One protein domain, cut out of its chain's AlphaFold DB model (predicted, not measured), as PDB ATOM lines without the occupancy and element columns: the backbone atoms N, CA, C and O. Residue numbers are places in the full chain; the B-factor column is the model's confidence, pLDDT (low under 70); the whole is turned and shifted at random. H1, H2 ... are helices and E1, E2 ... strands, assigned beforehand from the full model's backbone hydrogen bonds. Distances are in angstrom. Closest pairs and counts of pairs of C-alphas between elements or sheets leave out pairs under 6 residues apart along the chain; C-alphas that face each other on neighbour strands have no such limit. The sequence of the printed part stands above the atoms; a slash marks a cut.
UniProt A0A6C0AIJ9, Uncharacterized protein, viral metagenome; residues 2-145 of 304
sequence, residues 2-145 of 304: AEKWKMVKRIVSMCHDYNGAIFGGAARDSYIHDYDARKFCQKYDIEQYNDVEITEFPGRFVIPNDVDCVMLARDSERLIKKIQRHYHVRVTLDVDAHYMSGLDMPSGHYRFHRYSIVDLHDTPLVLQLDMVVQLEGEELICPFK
ATOM      1  N   ALA A   2       8.419  54.366 -15.153       85.75
ATOM      2  CA  ALA A   2       8.681  53.761 -13.843       85.75
ATOM      3  C   ALA A   2       7.696  52.626 -13.495       85.75
ATOM      4  O   ALA A   2       8.133  51.543 -13.123       85.75
ATOM      5  N   GLU A   3       6.392  52.826 -13.715       89.88
ATOM      6  CA  GLU A   3       5.382  51.778 -13.481       89.88
ATOM      7  C   GLU A   3       5.544  50.560 -14.400       89.88
ATOM      8  O   GLU A   3       5.491  49.424 -13.936       89.88
ATOM      9  N   LYS A   4       5.866  50.766 -15.686       91.88
ATOM     10  CA  LYS A   4       6.142  49.651 -16.609       91.88
ATOM     11  C   LYS A   4       7.365  48.849 -16.164       91.88
ATOM     12  O   LYS A   4       7.326  47.625 -16.166       91.88
ATOM     13  N   TRP A   5       8.428  49.524 -15.731       92.94
ATOM     14  CA  TRP A   5       9.607  48.851 -15.188       92.94
ATOM     15  C   TRP A   5       9.294  48.086 -13.894       92.94
ATOM     16  O   TRP A   5       9.726  46.947 -13.735       92.94
ATOM     17  N   LYS A   6       8.490  48.659 -12.987       93.00
ATOM     18  CA  LYS A   6       8.007  47.955 -11.784       93.00
ATOM     19  C   LYS A   6       7.219  46.694 -12.148       93.00
ATOM     20  O   LYS A   6       7.453  45.651 -11.542       93.00
ATOM     21  N   MET A   7       6.338  46.776 -13.147       95.62
ATOM     22  CA  MET A   7       5.588  45.630 -13.664       95.62
ATOM     23  C   MET A   7       6.527  44.550 -14.214       95.62
ATOM     24  O   MET A   7       6.426  43.401 -13.788       95.62
ATOM     25  N   VAL A   8       7.487  44.911 -15.076       96.69
ATOM     26  CA  VAL A   8       8.499  43.977 -15.610       96.69
ATOM     27  C   VAL A   8       9.263  43.292 -14.477       96.69
ATOM     28  O   VAL A   8       9.285  42.065 -14.420       96.69
ATOM     29  N   LYS A   9       9.816  44.056 -13.523       95.81
ATOM     30  CA  LYS A   9      10.559  43.493 -12.383       95.81
ATOM     31  C   LYS A   9       9.712  42.547 -11.539       95.81
ATOM     32  O   LYS A   9      10.210  41.516 -11.093       95.81
ATOM     33  N   ARG A  10       8.436  42.874 -11.322       97.44
ATOM     34  CA  ARG A  10       7.521  42.009 -10.573       97.44
ATOM     35  C   ARG A  10       7.242  40.710 -11.322       97.44
ATOM     36  O   ARG A  10       7.286  39.659 -10.693       97.44
ATOM     37  N   ILE A  11       6.988  40.761 -12.630       98.25
ATOM     38  CA  ILE A  11       6.769  39.552 -13.435       98.25
ATOM     39  C   ILE A  11       8.027  38.685 -13.476       98.25
ATOM     40  O   ILE A  11       7.928  37.495 -13.200       98.25
ATOM     41  N   VAL A  12       9.206  39.271 -13.702       97.75
ATOM     42  CA  VAL A  12      10.484  38.542 -13.647       97.75
ATOM     43  C   VAL A  12      10.699  37.886 -12.281       97.75
ATOM     44  O   VAL A  12      10.968  36.691 -12.211       97.75
ATOM     45  N   SER A  13      10.511  38.634 -11.190       97.69
ATOM     46  CA  SER A  13      10.635  38.093  -9.832       97.69
ATOM     47  C   SER A  13       9.653  36.950  -9.584       97.69
ATOM     48  O   SER A  13      10.022  35.956  -8.966       97.69
ATOM     49  N   MET A  14       8.419  37.052 -10.086       98.31
ATOM     50  CA  MET A  14       7.464  35.952 -10.004       98.31
ATOM     51  C   MET A  14       7.939  34.743 -10.815       98.31
ATOM     52  O   MET A  14       7.874  33.639 -10.293       98.31
ATOM     53  N   CYS A  15       8.457  34.914 -12.034       97.94
ATOM     54  CA  CYS A  15       9.040  33.809 -12.799       97.94
ATOM     55  C   CYS A  15      10.158  33.108 -12.009       97.94
ATOM     56  O   CYS A  15      10.136  31.887 -11.883       97.94
ATOM     57  N   HIS A  16      11.075  33.867 -11.401       97.12
ATOM     58  CA  HIS A  16      12.156  33.326 -10.566       97.12
ATOM     59  C   HIS A  16      11.660  32.601  -9.312       97.12
ATOM     60  O   HIS A  16      12.199  31.553  -8.960       97.12
ATOM     61  N   ASP A  17      10.620  33.116  -8.649       97.12
ATOM     62  CA  ASP A  17       9.995  32.468  -7.484       97.12
ATOM     63  C   ASP A  17       9.428  31.076  -7.814       97.12
ATOM     64  O   ASP A  17       9.279  30.242  -6.919       97.12
ATOM     65  N   TYR A  18       9.104  30.835  -9.086       97.12
ATOM     66  CA  TYR A  18       8.605  29.564  -9.615       97.12
ATOM     67  C   TYR A  18       9.646  28.844 -10.483       97.12
ATOM     68  O   TYR A  18       9.288  28.128 -11.413       97.12
ATOM     69  N   ASN A  19      10.936  29.026 -10.179       95.88
ATOM     70  CA  ASN A  19      12.058  28.347 -10.842       95.88
ATOM     71  C   ASN A  19      12.111  28.543 -12.369       95.88
ATOM     72  O   ASN A  19      12.696  27.729 -13.081       95.88
ATOM     73  N   GLY A  20      11.498  29.608 -12.884       96.25
ATOM     74  CA  GLY A  20      11.616  29.990 -14.281       96.25
ATOM     75  C   GLY A  20      12.948  30.674 -14.561       96.25
ATOM     76  O   GLY A  20      13.492  31.379 -13.709       96.25
ATOM     77  N   ALA A  21      13.445  30.505 -15.781       95.88
ATOM     78  CA  ALA A  21      14.575  31.257 -16.309       95.88
ATOM     79  C   ALA A  21      14.074  32.256 -17.358       95.88
ATOM     80  O   ALA A  21      13.298  31.893 -18.243       95.88
ATOM     81  N   ILE A  22      14.495  33.516 -17.250       96.31
ATOM     82  CA  ILE A  22      14.235  34.548 -18.261       96.31
ATOM     83  C   ILE A  22      15.339  34.483 -19.313       96.31
ATOM     84  O   ILE A  22      16.502  34.313 -18.963       96.31
ATOM     85  N   PHE A  23      15.014  34.645 -20.591       93.25
ATOM     86  CA  PHE A  23      16.017  34.630 -21.657       93.25
ATOM     87  C   PHE A  23      15.766  35.721 -22.703       93.25
ATOM     88  O   PHE A  23      14.828  36.514 -22.599       93.25
ATOM     89  N   GLY A  24      16.653  35.803 -23.695       90.88
ATOM     90  CA  GLY A  24      16.471  36.662 -24.859       90.88
ATOM     91  C   GLY A  24      16.518  38.159 -24.542       90.88
ATOM     92  O   GLY A  24      17.344  38.637 -23.758       90.88
ATOM     93  N   GLY A  25      15.632  38.919 -25.191       91.81
ATOM     94  CA  GLY A  25      15.654  40.380 -25.139       91.81
ATOM     95  C   GLY A  25      15.424  40.933 -23.733       91.81
ATOM     96  O   GLY A  25      16.057  41.919 -23.371       91.81
ATOM     97  N   ALA A  26      14.577  40.287 -22.928       94.75
ATOM     98  CA  ALA A  26      14.244  40.749 -21.583       94.75
ATOM     99  C   ALA A  26      15.439  40.699 -20.621       94.75
ATOM    100  O   ALA A  26      15.657  41.653 -19.873       94.75
ATOM    101  N   ALA A  27      16.233  39.622 -20.661       94.81
ATOM    102  CA  ALA A  27      17.432  39.484 -19.833       94.81
ATOM    103  C   ALA A  27      18.471  40.564 -20.181       94.81
ATOM    104  O   ALA A  27      18.956  41.286 -19.311       94.81
ATOM    105  N   ARG A  28      18.739  40.731 -21.477       93.88
ATOM    106  CA  ARG A  28      19.668  41.729 -22.015       93.88
ATOM    107  C   ARG A  28      19.243  43.169 -21.723       93.88
ATOM    108  O   ARG A  28      20.048  43.967 -21.251       93.88
ATOM    109  N   ASP A  29      17.989  43.504 -22.011       93.88
ATOM    110  CA  ASP A  29      17.444  44.847 -21.812       93.88
ATOM    111  C   ASP A  29      17.442  45.195 -20.302       93.88
ATOM    112  O   ASP A  29      17.810  46.308 -19.929       93.88
ATOM    113  N   SER A  30      17.166  44.220 -19.423       93.75
ATOM    114  CA  SER A  30      17.258  44.403 -17.964       93.75
ATOM    115  C   SER A  30      18.691  44.627 -17.479       93.75
ATOM    116  O   SER A  30      18.921  45.491 -16.634       93.75
ATOM    117  N   TYR A  31      19.670  43.911 -18.043       93.25
ATOM    118  CA  TYR A  31      21.083  44.142 -17.735       93.25
ATOM    119  C   TYR A  31      21.510  45.578 -18.065       93.25
ATOM    120  O   TYR A  31      22.159  46.223 -17.241       93.25
ATOM    121  N   ILE A  32      21.134  46.084 -19.248       91.62
ATOM    122  CA  ILE A  32      21.431  47.465 -19.667       91.62
ATOM    123  C   ILE A  32      20.825  48.457 -18.673       91.62
ATOM    124  O   ILE A  32      21.523  49.361 -18.209       91.62
ATOM    125  N   HIS A  33      19.549  48.264 -18.320       91.06
ATOM    126  CA  HIS A  33      18.843  49.145 -17.391       91.06
ATOM    127  C   HIS A  33      19.546  49.209 -16.033       91.06
ATOM    128  O   HIS A  33      19.821  50.300 -15.535       91.06
ATOM    129  N   ASP A  34      19.885  48.055 -15.456       89.81
ATOM    130  CA  ASP A  34      20.541  47.972 -14.148       89.81
ATOM    131  C   ASP A  34      21.995  48.468 -14.184       89.81
ATOM    132  O   ASP A  34      22.488  49.033 -13.206       89.81
ATOM    133  N   TYR A  35      22.704  48.265 -15.297       90.50
ATOM    134  CA  TYR A  35      24.058  48.776 -15.491       90.50
ATOM    135  C   TYR A  35      24.092  50.306 -15.478       90.50
ATOM    136  O   TYR A  35      24.870  50.898 -14.722       90.50
ATOM    137  N   ASP A  36      23.224  50.942 -16.262       89.12
ATOM    138  CA  ASP A  36      23.141  52.399 -16.312       89.12
ATOM    139  C   ASP A  36      22.569  52.977 -15.009       89.12
ATOM    140  O   ASP A  36      23.047  54.015 -14.551       89.12
ATOM    141  N   ALA A  37      21.649  52.268 -14.340       87.31
ATOM    142  CA  ALA A  37      21.168  52.645 -13.011       87.31
ATOM    143  C   ALA A  37      22.313  52.738 -11.995       87.31
ATOM    144  O   ALA A  37      22.430  53.732 -11.281       87.31
ATOM    145  N   ARG A  38      23.204  51.737 -11.958       88.69
ATOM    146  CA  ARG A  38      24.376  51.756 -11.067       88.69
ATOM    147  C   ARG A  38      25.310  52.920 -11.381       88.69
ATOM    148  O   ARG A  38      25.762  53.588 -10.454       88.69
ATOM    149  N   LYS A  39      25.584  53.182 -12.662       87.56
ATOM    150  CA  LYS A  39      26.418  54.321 -13.077       87.56
ATOM    151  C   LYS A  39      25.818  55.656 -12.669       87.56
ATOM    152  O   LYS A  39      26.546  56.527 -12.203       87.56
ATOM    153  N   PHE A  40      24.509  55.807 -12.840       87.12
ATOM    154  CA  PHE A  40      23.794  56.996 -12.414       87.12
ATOM    155  C   PHE A  40      23.927  57.200 -10.903       87.12
ATOM    156  O   PHE A  40      24.410  58.249 -10.481       87.12
ATOM    157  N   CYS A  41      23.591  56.184 -10.098       85.44
ATOM    158  CA  CYS A  41      23.679  56.284  -8.641       85.44
ATOM    159  C   CYS A  41      25.109  56.604  -8.182       85.44
ATOM    160  O   CYS A  41      25.293  57.436  -7.307       85.44
ATOM    161  N   GLN A  42      26.129  56.006  -8.808       87.69
ATOM    162  CA  GLN A  42      27.537  56.291  -8.497       87.69
ATOM    163  C   GLN A  42      27.961  57.718  -8.852       87.69
ATOM    164  O   GLN A  42      28.777  58.305  -8.148       87.69
ATOM    165  N   LYS A  43      27.454  58.266  -9.961       87.69
ATOM    166  CA  LYS A  43      27.819  59.609 -10.422       87.69
ATOM    167  C   LYS A  43      27.132  60.708  -9.611       87.69
ATOM    168  O   LYS A  43      27.742  61.747  -9.382       87.69
ATOM    169  N   TYR A  44      25.877  60.490  -9.231       85.25
ATOM    170  CA  TYR A  44      25.022  61.524  -8.648       85.25
ATOM    171  C   TYR A  44      24.752  61.358  -7.156       85.25
ATOM    172  O   TYR A  44      24.258  62.303  -6.555       85.25
ATOM    173  N   ASP A  45      25.060  60.196  -6.573       83.88
ATOM    174  CA  ASP A  45      24.722  59.846  -5.186       83.88
ATOM    175  C   ASP A  45      23.209  59.952  -4.893       83.88
ATOM    176  O   ASP A  45      22.764  60.380  -3.830       83.88
ATOM    177  N   ILE A  46      22.387  59.604  -5.893       81.81
ATOM    178  CA  ILE A  46      20.921  59.691  -5.856       81.81
ATOM    179  C   ILE A  46      20.321  58.372  -6.365       81.81
ATOM    180  O   ILE A  46      20.708  57.870  -7.418       81.81
ATOM    181  N   GLU A  47      19.321  57.828  -5.663       76.00
ATOM    182  CA  GLU A  47      18.654  56.559  -6.025       76.00
ATOM    183  C   GLU A  47      17.484  56.717  -7.024       76.00
ATOM    184  O   GLU A  47      16.863  55.743  -7.457       76.00
ATOM    185  N   GLN A  48      17.171  57.947  -7.433       77.88
ATOM    186  CA  GLN A  48      16.015  58.302  -8.270       77.88
ATOM    187  C   GLN A  48      16.235  58.066  -9.776       77.88
ATOM    188  O   GLN A  48      15.714  58.796 -10.615       77.88
ATOM    189  N   TYR A  49      16.950  57.003 -10.155       76.38
ATOM    190  CA  TYR A  49      17.273  56.705 -11.559       76.38
ATOM    191  C   TYR A  49      16.045  56.634 -12.486       76.38
ATOM    192  O   TYR A  49      16.132  56.912 -13.676       76.38
ATOM    193  N   ASN A  50      14.874  56.261 -11.963       73.94
ATOM    194  CA  ASN A  50      13.658  56.132 -12.763       73.94
ATOM    195  C   ASN A  50      12.815  57.424 -12.852       73.94
ATOM    196  O   ASN A  50      11.727  57.348 -13.430       73.94
ATOM    197  N   ASP A  51      13.296  58.585 -12.386       72.12
ATOM    198  CA  ASP A  51      12.579  59.878 -12.427       72.12
ATOM    199  C   ASP A  51      12.707  60.631 -13.770       72.12
ATOM    200  O   ASP A  51      13.797  60.779 -14.312       72.12
ATOM    201  N   VAL A  52      11.574  61.004 -14.388       61.22
ATOM    202  CA  VAL A  52      11.382  61.374 -15.817       61.22
ATOM    203  C   VAL A  52      12.298  62.503 -16.287       61.22
ATOM    204  O   VAL A  52      12.693  62.492 -17.449       61.22
ATOM    205  N   GLU A  53      12.732  63.382 -15.394       66.38
ATOM    206  CA  GLU A  53      13.496  64.588 -15.731       66.38
ATOM    207  C   GLU A  53      14.976  64.334 -16.084       66.38
ATOM    208  O   GLU A  53      15.652  65.212 -16.616       66.38
ATOM    209  N   ILE A  54      15.488  63.119 -15.857       63.88
ATOM    210  CA  ILE A  54      16.906  62.782 -16.052       63.88
ATOM    211  C   ILE A  54      17.141  62.123 -17.421       63.88
ATOM    212  O   ILE A  54      16.746  60.974 -17.644       63.88
ATOM    213  N   THR A  55      17.816  62.828 -18.335       65.62
ATOM    214  CA  THR A  55      17.999  62.422 -19.746       65.62
ATOM    215  C   THR A  55      19.393  61.886 -20.101       65.62
ATOM    216  O   THR A  55      19.576  61.363 -21.196       65.62
ATOM    217  N   GLU A  56      20.375  61.963 -19.195       66.88
ATOM    218  CA  GLU A  56      21.787  61.665 -19.505       66.88
ATOM    219  C   GLU A  56      22.093  60.166 -19.737       66.88
ATOM    220  O   GLU A  56      23.127  59.831 -20.309       66.88
ATOM    221  N   PHE A  57      21.200  59.248 -19.341       71.44
ATOM    222  CA  PHE A  57      21.423  57.795 -19.431       71.44
ATOM    223  C   PHE A  57      20.397  57.134 -20.360       71.44
ATOM    224  O   PHE A  57      19.296  56.793 -19.920       71.44
ATOM    225  N   PRO A  58      20.731  56.916 -21.647       72.31
ATOM    226  CA  PRO A  58      19.810  56.335 -22.623       72.31
ATOM    227  C   PRO A  58      19.310  54.930 -22.257       72.31
ATOM    228  O   PRO A  58      18.201  54.563 -22.650       72.31
ATOM    229  N   GLY A  59      20.085  54.135 -21.503       73.12
ATOM    230  CA  GLY A  59      19.679  52.794 -21.070       73.12
ATOM    231  C   GLY A  59      18.463  52.786 -20.148       73.12
ATOM    232  O   GLY A  59      17.766  51.783 -20.069       73.12
ATOM    233  N   ARG A  60      18.120  53.919 -19.533       74.50
ATOM    234  CA  ARG A  60      16.918  54.087 -18.706       74.50
ATOM    235  C   ARG A  60      15.610  53.862 -19.467       74.50
ATOM    236  O   ARG A  60      14.598  53.462 -18.894       74.50
ATOM    237  N   PHE A  61      15.622  54.166 -20.760       80.44
ATOM    238  CA  PHE A  61      14.463  54.015 -21.636       80.44
ATOM    239  C   PHE A  61      14.355  52.589 -22.198       80.44
ATOM    240  O   PHE A  61      13.388  52.264 -22.891       80.44
ATOM    241  N   VAL A  62      15.326  51.721 -21.895       85.38
ATOM    242  CA  VAL A  62      15.362  50.329 -22.343       85.38
ATOM    243  C   VAL A  62      14.534  49.478 -21.381       85.38
ATOM    244  O   VAL A  62      15.039  48.855 -20.457       85.38
ATOM    245  N   ILE A  63      13.221  49.462 -21.612       89.12
ATOM    246  CA  ILE A  63      12.273  48.634 -20.858       89.12
ATOM    247  C   ILE A  63      11.777  47.498 -21.764       89.12
ATOM    248  O   ILE A  63      11.254  47.786 -22.848       89.12
ATOM    249  N   PRO A  64      11.879  46.223 -21.340       92.88
ATOM    250  CA  PRO A  64      11.319  45.101 -22.087       92.88
ATOM    251  C   PRO A  64       9.819  45.294 -22.368       92.88
ATOM    252  O   PRO A  64       9.048  45.710 -21.499       92.88
ATOM    253  N   ASN A  65       9.397  44.999 -23.598       92.62
ATOM    254  CA  ASN A  65       7.974  44.975 -23.972       92.62
ATOM    255  C   ASN A  65       7.349  43.591 -23.770       92.62
ATOM    256  O   ASN A  65       6.129  43.456 -23.675       92.62
ATOM    257  N   ASP A  66       8.211  42.591 -23.719       96.12
ATOM    258  CA  ASP A  66       7.958  41.177 -23.611       96.12
ATOM    259  C   ASP A  66       8.961  40.574 -22.621       96.12
ATOM    260  O   ASP A  66      10.089  41.052 -22.491       96.12
ATOM    261  N   VAL A  67       8.522  39.552 -21.893       97.62
ATOM    262  CA  VAL A  67       9.359  38.701 -21.049       97.62
ATOM    263  C   VAL A  67       9.303  37.302 -21.637       97.62
ATOM    264  O   VAL A  67       8.242  36.681 -21.635       97.62
ATOM    265  N   ASP A  68      10.437  36.821 -22.135       95.31
ATOM    266  CA  ASP A  68      10.594  35.444 -22.585       95.31
ATOM    267  C   ASP A  68      11.058  34.587 -21.402       95.31
ATOM    268  O   ASP A  68      12.063  34.897 -20.757       95.31
ATOM    269  N   CYS A  69      10.319  33.528 -21.081       96.12
ATOM    270  CA  CYS A  69      10.593  32.679 -19.928       96.12
ATOM    271  C   CYS A  69      10.457  31.196 -20.265       96.12
ATOM    272  O   CYS A  69       9.592  30.799 -21.039       96.12
ATOM    273  N   VAL A  70      11.310  30.363 -19.675       95.50
ATOM    274  CA  VAL A  70      11.203  28.907 -19.739       95.50
ATOM    275  C   VAL A  70      11.043  28.335 -18.332       95.50
ATOM    276  O   VAL A  70      11.692  28.807 -17.398       95.50
ATOM    277  N   MET A  71      10.147  27.361 -18.161       96.44
ATOM    278  CA  MET A  71       9.905  26.694 -16.872       96.44
ATOM    279  C   MET A  71       9.247  25.320 -17.021       96.44
ATOM    280  O   MET A  71       8.827  24.929 -18.107       96.44
ATOM    281  N   LEU A  72       9.117  24.600 -15.906       97.25
ATOM    282  CA  LEU A  72       8.413  23.319 -15.832       97.25
ATOM    283  C   LEU A  72       6.891  23.510 -15.728       97.25
ATOM    284  O   LEU A  72       6.408  24.445 -15.084       97.25
ATOM    285  N   ALA A  73       6.119  22.572 -16.283       96.94
ATOM    286  CA  ALA A  73       4.652  22.602 -16.255       96.94
ATOM    287  C   ALA A  73       4.058  22.678 -14.840       96.94
ATOM    288  O   ALA A  73       3.097  23.408 -14.604       96.94
ATOM    289  N   ARG A  74       4.670  21.992 -13.867       95.69
ATOM    290  CA  ARG A  74       4.233  22.022 -12.457       95.69
ATOM    291  C   ARG A  74       4.297  23.415 -11.817       95.69
ATOM    292  O   ARG A  74       3.587  23.687 -10.846       95.69
ATOM    293  N   ASP A  75       5.153  24.283 -12.346       97.62
ATOM    294  CA  ASP A  75       5.395  25.622 -11.824       97.62
ATOM    295  C   ASP A  75       4.619  26.692 -12.609       97.62
ATOM    296  O   ASP A  75       4.127  27.656 -12.012       97.62
ATOM    297  N   SER A  76       4.398  26.480 -13.911       97.25
ATOM    298  CA  SER A  76       3.722  27.437 -14.796       97.25
ATOM    299  C   SER A  76       2.280  27.739 -14.381       97.25
ATOM    300  O   SER A  76       1.895  28.906 -14.280       97.25
ATOM    301  N   GLU A  77       1.482  26.726 -14.033       94.38
ATOM    302  CA  GLU A  77       0.105  26.947 -13.575       94.38
ATOM    303  C   GLU A  77       0.045  27.776 -12.286       94.38
ATOM    304  O   GLU A  77      -0.833  28.629 -12.106       94.38
ATOM    305  N   ARG A  78       0.979  27.521 -11.364       97.44
ATOM    306  CA  ARG A  78       1.053  28.216 -10.074       97.44
ATOM    307  C   ARG A  78       1.490  29.666 -10.270       97.44
ATOM    308  O   ARG A  78       0.917  30.551  -9.629       97.44
ATOM    309  N   LEU A  79       2.436  29.908 -11.179       98.25
ATOM    310  CA  LEU A  79       2.853  31.244 -11.588       98.25
ATOM    311  C   LEU A  79       1.680  32.042 -12.159       98.25
ATOM    312  O   LEU A  79       1.403  33.136 -11.668       98.25
ATOM    313  N   ILE A  80       0.958  31.504 -13.148       98.19
ATOM    314  CA  ILE A  80      -0.159  32.221 -13.783       98.19
ATOM    315  C   ILE A  80      -1.244  32.559 -12.756       98.19
ATOM    316  O   ILE A  80      -1.701  33.703 -12.711       98.19
ATOM    317  N   LYS A  81      -1.579  31.628 -11.852       97.81
ATOM    318  CA  LYS A  81      -2.496  31.895 -10.730       97.81
ATOM    319  C   LYS A  81      -1.994  33.019  -9.815       97.81
ATOM    320  O   LYS A  81      -2.810  33.787  -9.313       97.81
ATOM    321  N   LYS A  82      -0.679  33.141  -9.576       98.00
ATOM    322  CA  LYS A  82      -0.104  34.259  -8.800       98.00
ATOM    323  C   LYS A  82      -0.203  35.575  -9.570       98.00
ATOM    324  O   LYS A  82      -0.632  36.564  -8.985       98.00
ATOM    325  N   ILE A  83       0.126  35.589 -10.863       98.06
ATOM    326  CA  ILE A  83       0.036  36.788 -11.713       98.06
ATOM    327  C   ILE A  83      -1.414  37.297 -11.768       98.06
ATOM    328  O   ILE A  83      -1.647  38.488 -11.577       98.06
ATOM    329  N   GLN A  84      -2.393  36.401 -11.920       98.00
ATOM    330  CA  GLN A  84      -3.826  36.729 -11.961       98.00
ATOM    331  C   GLN A  84      -4.365  37.400 -10.686       98.00
ATOM    332  O   GLN A  84      -5.409  38.044 -10.732       98.00
ATOM    333  N   ARG A  85      -3.674  37.282  -9.542       97.25
ATOM    334  CA  ARG A  85      -4.048  37.995  -8.304       97.25
ATOM    335  C   ARG A  85      -3.703  39.481  -8.341       97.25
ATOM    336  O   ARG A  85      -4.205  40.235  -7.514       97.25
ATOM    337  N   HIS A  86      -2.815  39.880  -9.245       96.31
ATOM    338  CA  HIS A  86      -2.303  41.245  -9.343       96.31
ATOM    339  C   HIS A  86      -2.652  41.914 -10.671       96.31
ATOM    340  O   HIS A  86      -2.709  43.135 -10.722       96.31
ATOM    341  N   TYR A  87      -2.881  41.130 -11.724       97.69
ATOM    342  CA  TYR A  87      -3.052  41.619 -13.085       97.69
ATOM    343  C   TYR A  87      -4.187  40.898 -13.797       97.69
ATOM    344  O   TYR A  87      -4.476  39.731 -13.522       97.69
ATOM    345  N   HIS A  88      -4.773  41.560 -14.792       97.62
ATOM    346  CA  HIS A  88      -5.625  40.871 -15.747       97.62
ATOM    347  C   HIS A  88      -4.748  40.084 -16.729       97.62
ATOM    348  O   HIS A  88      -3.843  40.641 -17.349       97.62
ATOM    349  N   VAL A  89      -5.006  38.784 -16.877       97.94
ATOM    350  CA  VAL A  89      -4.212  37.895 -17.737       97.94
ATOM    351  C   VAL A  89      -5.099  37.316 -18.825       97.94
ATOM    352  O   VAL A  89      -6.071  36.620 -18.532       97.94
ATOM    353  N   ARG A  90      -4.724  37.548 -20.084       97.56
ATOM    354  CA  ARG A  90      -5.378  36.965 -21.258       97.56
ATOM    355  C   ARG A  90      -4.426  36.022 -21.979       97.56
ATOM    356  O   ARG A  90      -3.340  36.437 -22.377       97.56
ATOM    357  N   VAL A  91      -4.856  34.783 -22.210       97.44
ATOM    358  CA  VAL A  91      -4.151  33.851 -23.103       97.44
ATOM    359  C   VAL A  91      -4.374  34.301 -24.543       97.44
ATOM    360  O   VAL A  91      -5.508  34.533 -24.952       97.44
ATOM    361  N   THR A  92      -3.297  34.467 -25.302       97.12
ATOM    362  CA  THR A  92      -3.348  34.908 -26.707       97.12
ATOM    363  C   THR A  92      -2.827  33.856 -27.677       97.12
ATOM    364  O   THR A  92      -3.220  33.864 -28.838       97.12
ATOM    365  N   LEU A  93      -1.977  32.941 -27.206       96.88
ATOM    366  CA  LEU A  93      -1.536  31.780 -27.965       96.88
ATOM    367  C   LEU A  93      -1.253  30.628 -27.005       96.88
ATOM    368  O   LEU A  93      -0.701  30.847 -25.926       96.88
ATOM    369  N   ASP A  94      -1.625  29.424 -27.415       96.50
ATOM    370  CA  ASP A  94      -1.301  28.181 -26.727       96.50
ATOM    371  C   ASP A  94      -1.140  27.070 -27.770       96.50
ATOM    372  O   ASP A  94      -2.119  26.628 -28.374       96.50
ATOM    373  N   VAL A  95       0.102  26.661 -28.016       95.69
ATOM    374  CA  VAL A  95       0.464  25.702 -29.068       95.69
ATOM    375  C   VAL A  95       1.604  24.792 -28.609       95.69
ATOM    376  O   VAL A  95       2.304  25.096 -27.645       95.69
ATOM    377  N   ASP A  96       1.816  23.676 -29.310       92.44
ATOM    378  CA  ASP A  96       3.068  22.916 -29.198       92.44
ATOM    379  C   ASP A  96       4.235  23.822 -29.632       92.44
ATOM    380  O   ASP A  96       4.166  24.493 -30.668       92.44
ATOM    381  N   ALA A  97       5.297  23.871 -28.829       89.44
ATOM    382  CA  ALA A  97       6.438  24.738 -29.089       89.44
ATOM    383  C   ALA A  97       7.220  24.324 -30.352       89.44
ATOM    384  O   ALA A  97       7.908  25.157 -30.936       89.44
ATOM    385  N   HIS A  98       7.052  23.089 -30.837       86.44
ATOM    386  CA  HIS A  98       7.574  22.625 -32.126       86.44
ATOM    387  C   HIS A  98       7.100  23.482 -33.313       86.44
ATOM    388  O   HIS A  98       7.785  23.570 -34.331       86.44
ATOM    389  N   TYR A  99       5.964  24.179 -33.180       81.12
ATOM    390  CA  TYR A  99       5.495  25.141 -34.182       81.12
ATOM    391  C   TYR A  99       6.447  26.341 -34.361       81.12
ATOM    392  O   TYR A  99       6.430  27.002 -35.401       81.12
ATOM    393  N   MET A 100       7.282  26.642 -33.363       78.88
ATOM    394  CA  MET A 100       8.269  27.716 -33.440       78.88
ATOM    395  C   MET A 100       9.430  27.284 -34.342       78.88
ATOM    396  O   MET A 100      10.449  26.760 -33.885       78.88
ATOM    397  N   SER A 101       9.258  27.506 -35.645       63.12
ATOM    398  CA  SER A 101      10.271  27.227 -36.658       63.12
ATOM    399  C   SER A 101      11.612  27.863 -36.268       63.12
ATOM    400  O   SER A 101      11.725  29.076 -36.103       63.12
ATOM    401  N   GLY A 102      12.632  27.019 -36.082       64.00
ATOM    402  CA  GLY A 102      14.005  27.437 -35.767       64.00
ATOM    403  C   GLY A 102      14.519  27.081 -34.369       64.00
ATOM    404  O   GLY A 102      15.719  27.208 -34.142       64.00
ATOM    405  N   LEU A 103      13.673  26.601 -33.450       66.31
ATOM    406  CA  LEU A 103      14.100  26.321 -32.068       66.31
ATOM    407  C   LEU A 103      14.494  24.859 -31.791       66.31
ATOM    408  O   LEU A 103      14.807  24.546 -30.651       66.31
ATOM    409  N   ASP A 104      14.528  23.987 -32.808       72.38
ATOM    410  CA  ASP A 104      14.908  22.557 -32.705       72.38
ATOM    411  C   ASP A 104      14.290  21.846 -31.480       72.38
ATOM    412  O   ASP A 104      14.936  21.061 -30.784       72.38
ATOM    413  N   MET A 105      13.028  22.172 -31.175       81.62
ATOM    414  CA  MET A 105      12.311  21.612 -30.033       81.62
ATOM    415  C   MET A 105      11.605  20.310 -30.433       81.62
ATOM    416  O   MET A 105      10.883  20.294 -31.439       81.62
ATOM    417  N   PRO A 106      11.760  19.224 -29.652       84.00
ATOM    418  CA  PRO A 106      11.056  17.979 -29.915       84.00
ATOM    419  C   PRO A 106       9.552  18.149 -29.651       84.00
ATOM    420  O   PRO A 106       9.145  18.691 -28.619       84.00
ATOM    421  N   SER A 107       8.728  17.690 -30.599       87.19
ATOM    422  CA  SER A 107       7.264  17.753 -30.485       87.19
ATOM    423  C   SER A 107       6.771  16.968 -29.271       87.19
ATOM    424  O   SER A 107       7.324  15.923 -28.930       87.19
ATOM    425  N   GLY A 108       5.742  17.491 -28.602       90.12
ATOM    426  CA  GLY A 108       5.136  16.859 -27.432       90.12
ATOM    427  C   GLY A 108       5.900  17.032 -26.116       90.12
ATOM    428  O   GLY A 108       5.367  16.649 -25.084       90.12
ATOM    429  N   HIS A 109       7.094  17.636 -26.106       92.69
ATOM    430  CA  HIS A 109       7.852  17.877 -24.866       92.69
ATOM    431  C   HIS A 109       7.700  19.300 -24.319       92.69
ATOM    432  O   HIS A 109       7.895  19.526 -23.122       92.69
ATOM    433  N   TYR A 110       7.353  20.258 -25.179       95.06
ATOM    434  CA  TYR A 110       7.274  21.673 -24.828       95.06
ATOM    435  C   TYR A 110       5.982  22.299 -25.357       95.06
ATOM    436  O   TYR A 110       5.587  22.072 -26.499       95.06
ATOM    437  N   ARG A 111       5.345  23.149 -24.548       95.69
ATOM    438  CA  ARG A 111       4.264  24.041 -24.990       95.69
ATOM    439  C   ARG A 111       4.712  25.485 -24.973       95.69
ATOM    440  O   ARG A 111       5.418  25.911 -24.069       95.69
ATOM    441  N   PHE A 112       4.267  26.245 -25.961       96.19
ATOM    442  CA  PHE A 112       4.440  27.683 -25.993       96.19
ATOM    443  C   PHE A 112       3.127  28.365 -25.626       96.19
ATOM    444  O   PHE A 112       2.111  28.193 -26.302       96.19
ATOM    445  N   HIS A 113       3.177  29.186 -24.584       97.00
ATOM    446  CA  HIS A 113       2.065  30.013 -24.153       97.00
ATOM    447  C   HIS A 113       2.427  31.490 -24.273       97.00
ATOM    448  O   HIS A 113       3.449  31.928 -23.752       97.00
ATOM    449  N   ARG A 114       1.548  32.281 -24.888       98.00
ATOM    450  CA  ARG A 114       1.656  33.742 -24.898       98.00
ATOM    451  C   ARG A 114       0.539  34.362 -24.088       98.00
ATOM    452  O   ARG A 114      -0.636  34.251 -24.457       98.00
ATOM    453  N   TYR A 115       0.906  35.098 -23.049       98.38
ATOM    454  CA  TYR A 115      -0.025  35.848 -22.219       98.38
ATOM    455  C   TYR A 115       0.121  37.348 -22.453       98.38
ATOM    456  O   TYR A 115       1.223  37.882 -22.535       98.38
ATOM    457  N   SER A 116      -1.013  38.037 -22.501       98.19
ATOM    458  CA  SER A 116      -1.094  39.487 -22.363       98.19
ATOM    459  C   SER A 116      -1.431  39.789 -20.908       98.19
ATOM    460  O   SER A 116      -2.540  39.490 -20.460       98.19
ATOM    461  N   ILE A 117      -0.477  40.362 -20.180       98.00
ATOM    462  CA  ILE A 117      -0.637  40.798 -18.795       98.00
ATOM    463  C   ILE A 117      -0.968  42.287 -18.828       98.00
ATOM    464  O   ILE A 117      -0.228  43.073 -19.420       98.00
ATOM    465  N   VAL A 118      -2.095  42.664 -18.234       97.62
ATOM    466  CA  VAL A 118      -2.613  44.032 -18.254       97.62
ATOM    467  C   VAL A 118      -2.748  44.547 -16.828       97.62
ATOM    468  O   VAL A 118      -3.414  43.920 -15.998       97.62
ATOM    469  N   ASP A 119      -2.124  45.692 -16.564       96.00
ATOM    470  CA  ASP A 119      -2.323  46.467 -15.342       96.00
ATOM    471  C   ASP A 119      -3.322  47.599 -15.610       96.00
ATOM    472  O   ASP A 119      -3.124  48.423 -16.510       96.00
ATOM    473  N   LEU A 120      -4.426  47.594 -14.865       89.00
ATOM    474  CA  LEU A 120      -5.562  48.491 -15.065       89.00
ATOM    475  C   LEU A 120      -5.365  49.764 -14.231       89.00
ATOM    476  O   LEU A 120      -5.988  49.952 -13.190       89.00
ATOM    477  N   HIS A 121      -4.476  50.628 -14.712       85.19
ATOM    478  CA  HIS A 121      -4.342  52.017 -14.272       85.19
ATOM    479  C   HIS A 121      -5.106  52.968 -15.210       85.19
ATOM    480  O   HIS A 121      -5.618  52.539 -16.245       85.19
ATOM    481  N   ASP A 122      -5.110  54.272 -14.898       83.19
ATOM    482  CA  ASP A 122      -5.673  55.328 -15.763       83.19
ATOM    483  C   ASP A 122      -5.132  55.255 -17.201       83.19
ATOM    484  O   ASP A 122      -5.844  55.512 -18.169       83.19
ATOM    485  N   THR A 123      -3.864  54.858 -17.348       89.62
ATOM    486  CA  THR A 123      -3.281  54.430 -18.624       89.62
ATOM    487  C   THR A 123      -2.909  52.951 -18.521       89.62
ATOM    488  O   THR A 123      -1.945  52.630 -17.819       89.62
ATOM    489  N   PRO A 124      -3.636  52.045 -19.202       92.81
ATOM    490  CA  PRO A 124      -3.366  50.618 -19.125       92.81
ATOM    491  C   PRO A 124      -1.939  50.286 -19.553       92.81
ATOM    492  O   PRO A 124      -1.476  50.698 -20.620       92.81
ATOM    493  N   LEU A 125      -1.248  49.503 -18.728       95.25
ATOM    494  CA  LEU A 125       0.065  48.972 -19.066       95.25
ATOM    495  C   LEU A 125      -0.096  47.544 -19.563       95.25
ATOM    496  O   LEU A 125      -0.791  46.739 -18.947       95.25
ATOM    497  N   VAL A 126       0.565  47.234 -20.673       96.19
ATOM    498  CA  VAL A 126       0.555  45.895 -21.263       96.19
ATOM    499  C   VAL A 126       1.977  45.359 -21.302       96.19
ATOM    500  O   VAL A 126       2.896  46.032 -21.782       96.19
ATOM    501  N   LEU A 127       2.133  44.137 -20.806       97.69
ATOM    502  CA  LEU A 127       3.351  43.346 -20.891       97.69
ATOM    503  C   LEU A 127       3.008  41.982 -21.486       97.69
ATOM    504  O   LEU A 127       2.061  41.324 -21.049       97.69
ATOM    505  N   GLN A 128       3.776  41.555 -22.480       98.31
ATOM    506  CA  GLN A 128       3.656  40.207 -23.020       98.31
ATOM    507  C   GLN A 128       4.541  39.248 -22.214       98.31
ATOM    508  O   GLN A 128       5.684  39.574 -21.908       98.31
ATOM    509  N   LEU A 129       4.020  38.074 -21.869       98.25
ATOM    510  CA  LEU A 129       4.795  36.973 -21.296       98.25
ATOM    511  C   LEU A 129       4.759  35.807 -22.282       98.25
ATOM    512  O   LEU A 129       3.711  35.183 -22.463       98.25
ATOM    513  N   ASP A 130       5.900  35.549 -22.911       96.94
ATOM    514  CA  ASP A 130       6.132  34.432 -23.821       96.94
ATOM    515  C   ASP A 130       6.783  33.309 -23.013       96.94
ATOM    516  O   ASP A 130       7.922  33.420 -22.571       96.94
ATOM    517  N   MET A 131       6.034  32.240 -22.753       96.62
ATOM    518  CA  MET A 131       6.443  31.172 -21.849       96.62
ATOM    519  C   MET A 131       6.586  29.844 -22.592       96.62
ATOM    520  O   MET A 131       5.606  29.311 -23.114       96.62
ATOM    521  N   VAL A 132       7.796  29.284 -22.598       95.62
ATOM    522  CA  VAL A 132       8.064  27.910 -23.033       95.62
ATOM    523  C   VAL A 132       7.985  26.990 -21.817       95.62
ATOM    524  O   VAL A 132       8.764  27.097 -20.875       95.62
ATOM    525  N   VAL A 133       7.008  26.093 -21.822       96.62
ATOM    526  CA  VAL A 133       6.713  25.186 -20.716       96.62
ATOM    527  C   VAL A 133       7.166  23.785 -21.082       96.62
ATOM    528  O   VAL A 133       6.613  23.168 -21.988       96.62
ATOM    529  N   GLN A 134       8.153  23.278 -20.352       96.00
ATOM    530  CA  GLN A 134       8.598  21.891 -20.427       96.00
ATOM    531  C   GLN A 134       7.581  21.001 -19.699       96.00
ATOM    532  O   GLN A 134       7.300  21.205 -18.514       96.00
ATOM    533  N   LEU A 135       7.000  20.040 -20.418       96.25
ATOM    534  CA  LEU A 135       5.885  19.228 -19.921       96.25
ATOM    535  C   LEU A 135       6.321  18.143 -18.931       96.25
ATOM    536  O   LEU A 135       5.568  17.811 -18.018       96.25
ATOM    537  N   GLU A 136       7.541  17.631 -19.086       93.62
ATOM    538  CA  GLU A 136       8.070  16.501 -18.320       93.62
ATOM    539  C   GLU A 136       9.500  16.763 -17.833       93.62
ATOM    540  O   GLU A 136      10.226  17.568 -18.411       93.62
ATOM    541  N   GLY A 137       9.931  16.046 -16.794       92.38
ATOM    542  CA  GLY A 137      11.287  16.126 -16.243       92.38
ATOM    543  C   GLY A 137      11.364  16.787 -14.865       92.38
ATOM    544  O   GLY A 137      10.424  17.426 -14.387       92.38
ATOM    545  N   GLU A 138      12.500  16.586 -14.201       91.12
ATOM    546  CA  GLU A 138      12.749  17.110 -12.852       91.12
ATOM    547  C   GLU A 138      13.506  18.435 -12.863       91.12
ATOM    548  O   GLU A 138      13.259  19.282 -12.000       91.12
ATOM    549  N   GLU A 139      14.368  18.618 -13.863       91.81
ATOM    550  CA  GLU A 139      15.206  19.793 -14.063       91.81
ATOM    551  C   GLU A 139      14.813  20.533 -15.343       91.81
ATOM    552  O   GLU A 139      14.358  19.943 -16.329       91.81
ATOM    553  N   LEU A 140      14.985  21.852 -15.298       90.44
ATOM    554  CA  LEU A 140      14.717  22.737 -16.417       90.44
ATOM    555  C   LEU A 140      15.841  22.620 -17.446       90.44
ATOM    556  O   LEU A 140      16.991  22.937 -17.148       90.44
ATOM    557  N   ILE A 141      15.501  22.208 -18.662       87.06
ATOM    558  CA  ILE A 141      16.453  22.082 -19.764       87.06
ATOM    559  C   ILE A 141      16.283  23.288 -20.684       87.06
ATOM    560  O   ILE A 141      15.163  23.659 -21.028       87.06
ATOM    561  N   CYS A 142      17.395  23.900 -21.105       83.19
ATOM    562  CA  CYS A 142      17.366  24.920 -22.149       83.19
ATOM    563  C   CYS A 142      16.886  24.313 -23.471       83.19
ATOM    564  O   CYS A 142      17.598  23.482 -24.042       83.19
ATOM    565  N   PRO A 143      15.724  24.735 -23.998       74.50
ATOM    566  CA  PRO A 143      15.209  24.174 -25.236       74.50
ATOM    567  C   PRO A 143      15.880  24.791 -26.469       74.50
ATOM    568  O   PRO A 143      15.700  24.292 -27.573       74.50
ATOM    569  N   PHE A 144      16.657  25.869 -26.313       77.31
ATOM    570  CA  PHE A 144      17.212  26.628 -27.430       77.31
ATOM    571  C   PHE A 144      18.694  26.314 -27.624       77.31
ATOM    572  O   PHE A 144      19.555  26.808 -26.892       77.31
ATOM    573  N   LYS A 145      19.002  25.534 -28.662       70.88
ATOM    574  CA  LYS A 145      20.386  25.383 -29.139       70.88
ATOM    575  C   LYS A 145      20.845  26.604 -29.930       70.88
ATOM    576  O   LYS A 145      21.993  27.015 -29.818       70.88
TER     577      LYS A 145
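Overview. This is residues 2 to 145 of the 304 residues of an uncharacterized protein of viral metagenome (UniProt A0A6C0AIJ9). A strongly twisted sheet of five strands has H1 and H4 over one face, in two layers. The long helix H2 starts beside E1 and E2 and reaches away from the sheet, with short H3 at its side. The printed part has 144 residues, with four named helices and five named strands in the order H1 E1 H2 H3 E2 H4 E3 E4 E5; the mixed sheet runs E1 E2 E5 E4 E3. The class is mixed, helices and strands, and the whole is compact, with a radius of gyration of the C-alphas of 16.7 A and spans of 52 by 35 by 26 A.

Along the chain. E1 is residues 21 to 23, E2 66 to 72, E5 125 to 134, 28.4 A long, E4 110 to 119, 28.2 A, and E3 88 to 96, 24.1 A. H1 is residues 2 to 17, 22.3 A, from C-alpha 2 at (8.681, 53.761, -13.843); H4 is 73 to 83, 15.6 A. H2 is residues 24 to 44, 30.9 A, ending at C-alpha 44 at (25.022, 61.524, -8.648); H3 is 58 to 61.

Arrangement. E2 and E5 are parallel, N 69 to O 130 being 2.8 A. E3, E4 and E5 form a meander, each strand the antiparallel neighbour of the one before; N 113 and O 131 are 2.8 A apart, N 90 and O 116 2.9 A. E1 and E2 are antiparallel, N 21 to O 70 being 2.9 A. E2, H4 and E3 are a split strand-helix-strand unit, two strands running the same way with E5 and E4 between them, its crossover right-handed. H1 touches H4 with residues 11 to 15 alone, the closest C-alphas, Met 14 and Leu 79, 6.8 A apart. H2 only grazes the sheet with residues 24 to 28; it touches H3, C-alphas 33 and 59 being closest at 5.2 A. Every O i to N i+4 pair is within hydrogen-bond range in H1 and H2, 5 of 7 in H4; H3 is too short for one.

Size, cuts and confidence. C-alphas 44 and 108 are farthest apart, 52.4 A. The printed part has no cut; the links H2 to H3 and E3 to E4 are long. Residues 52 to 56 and 101 to 103 have pLDDT under 70.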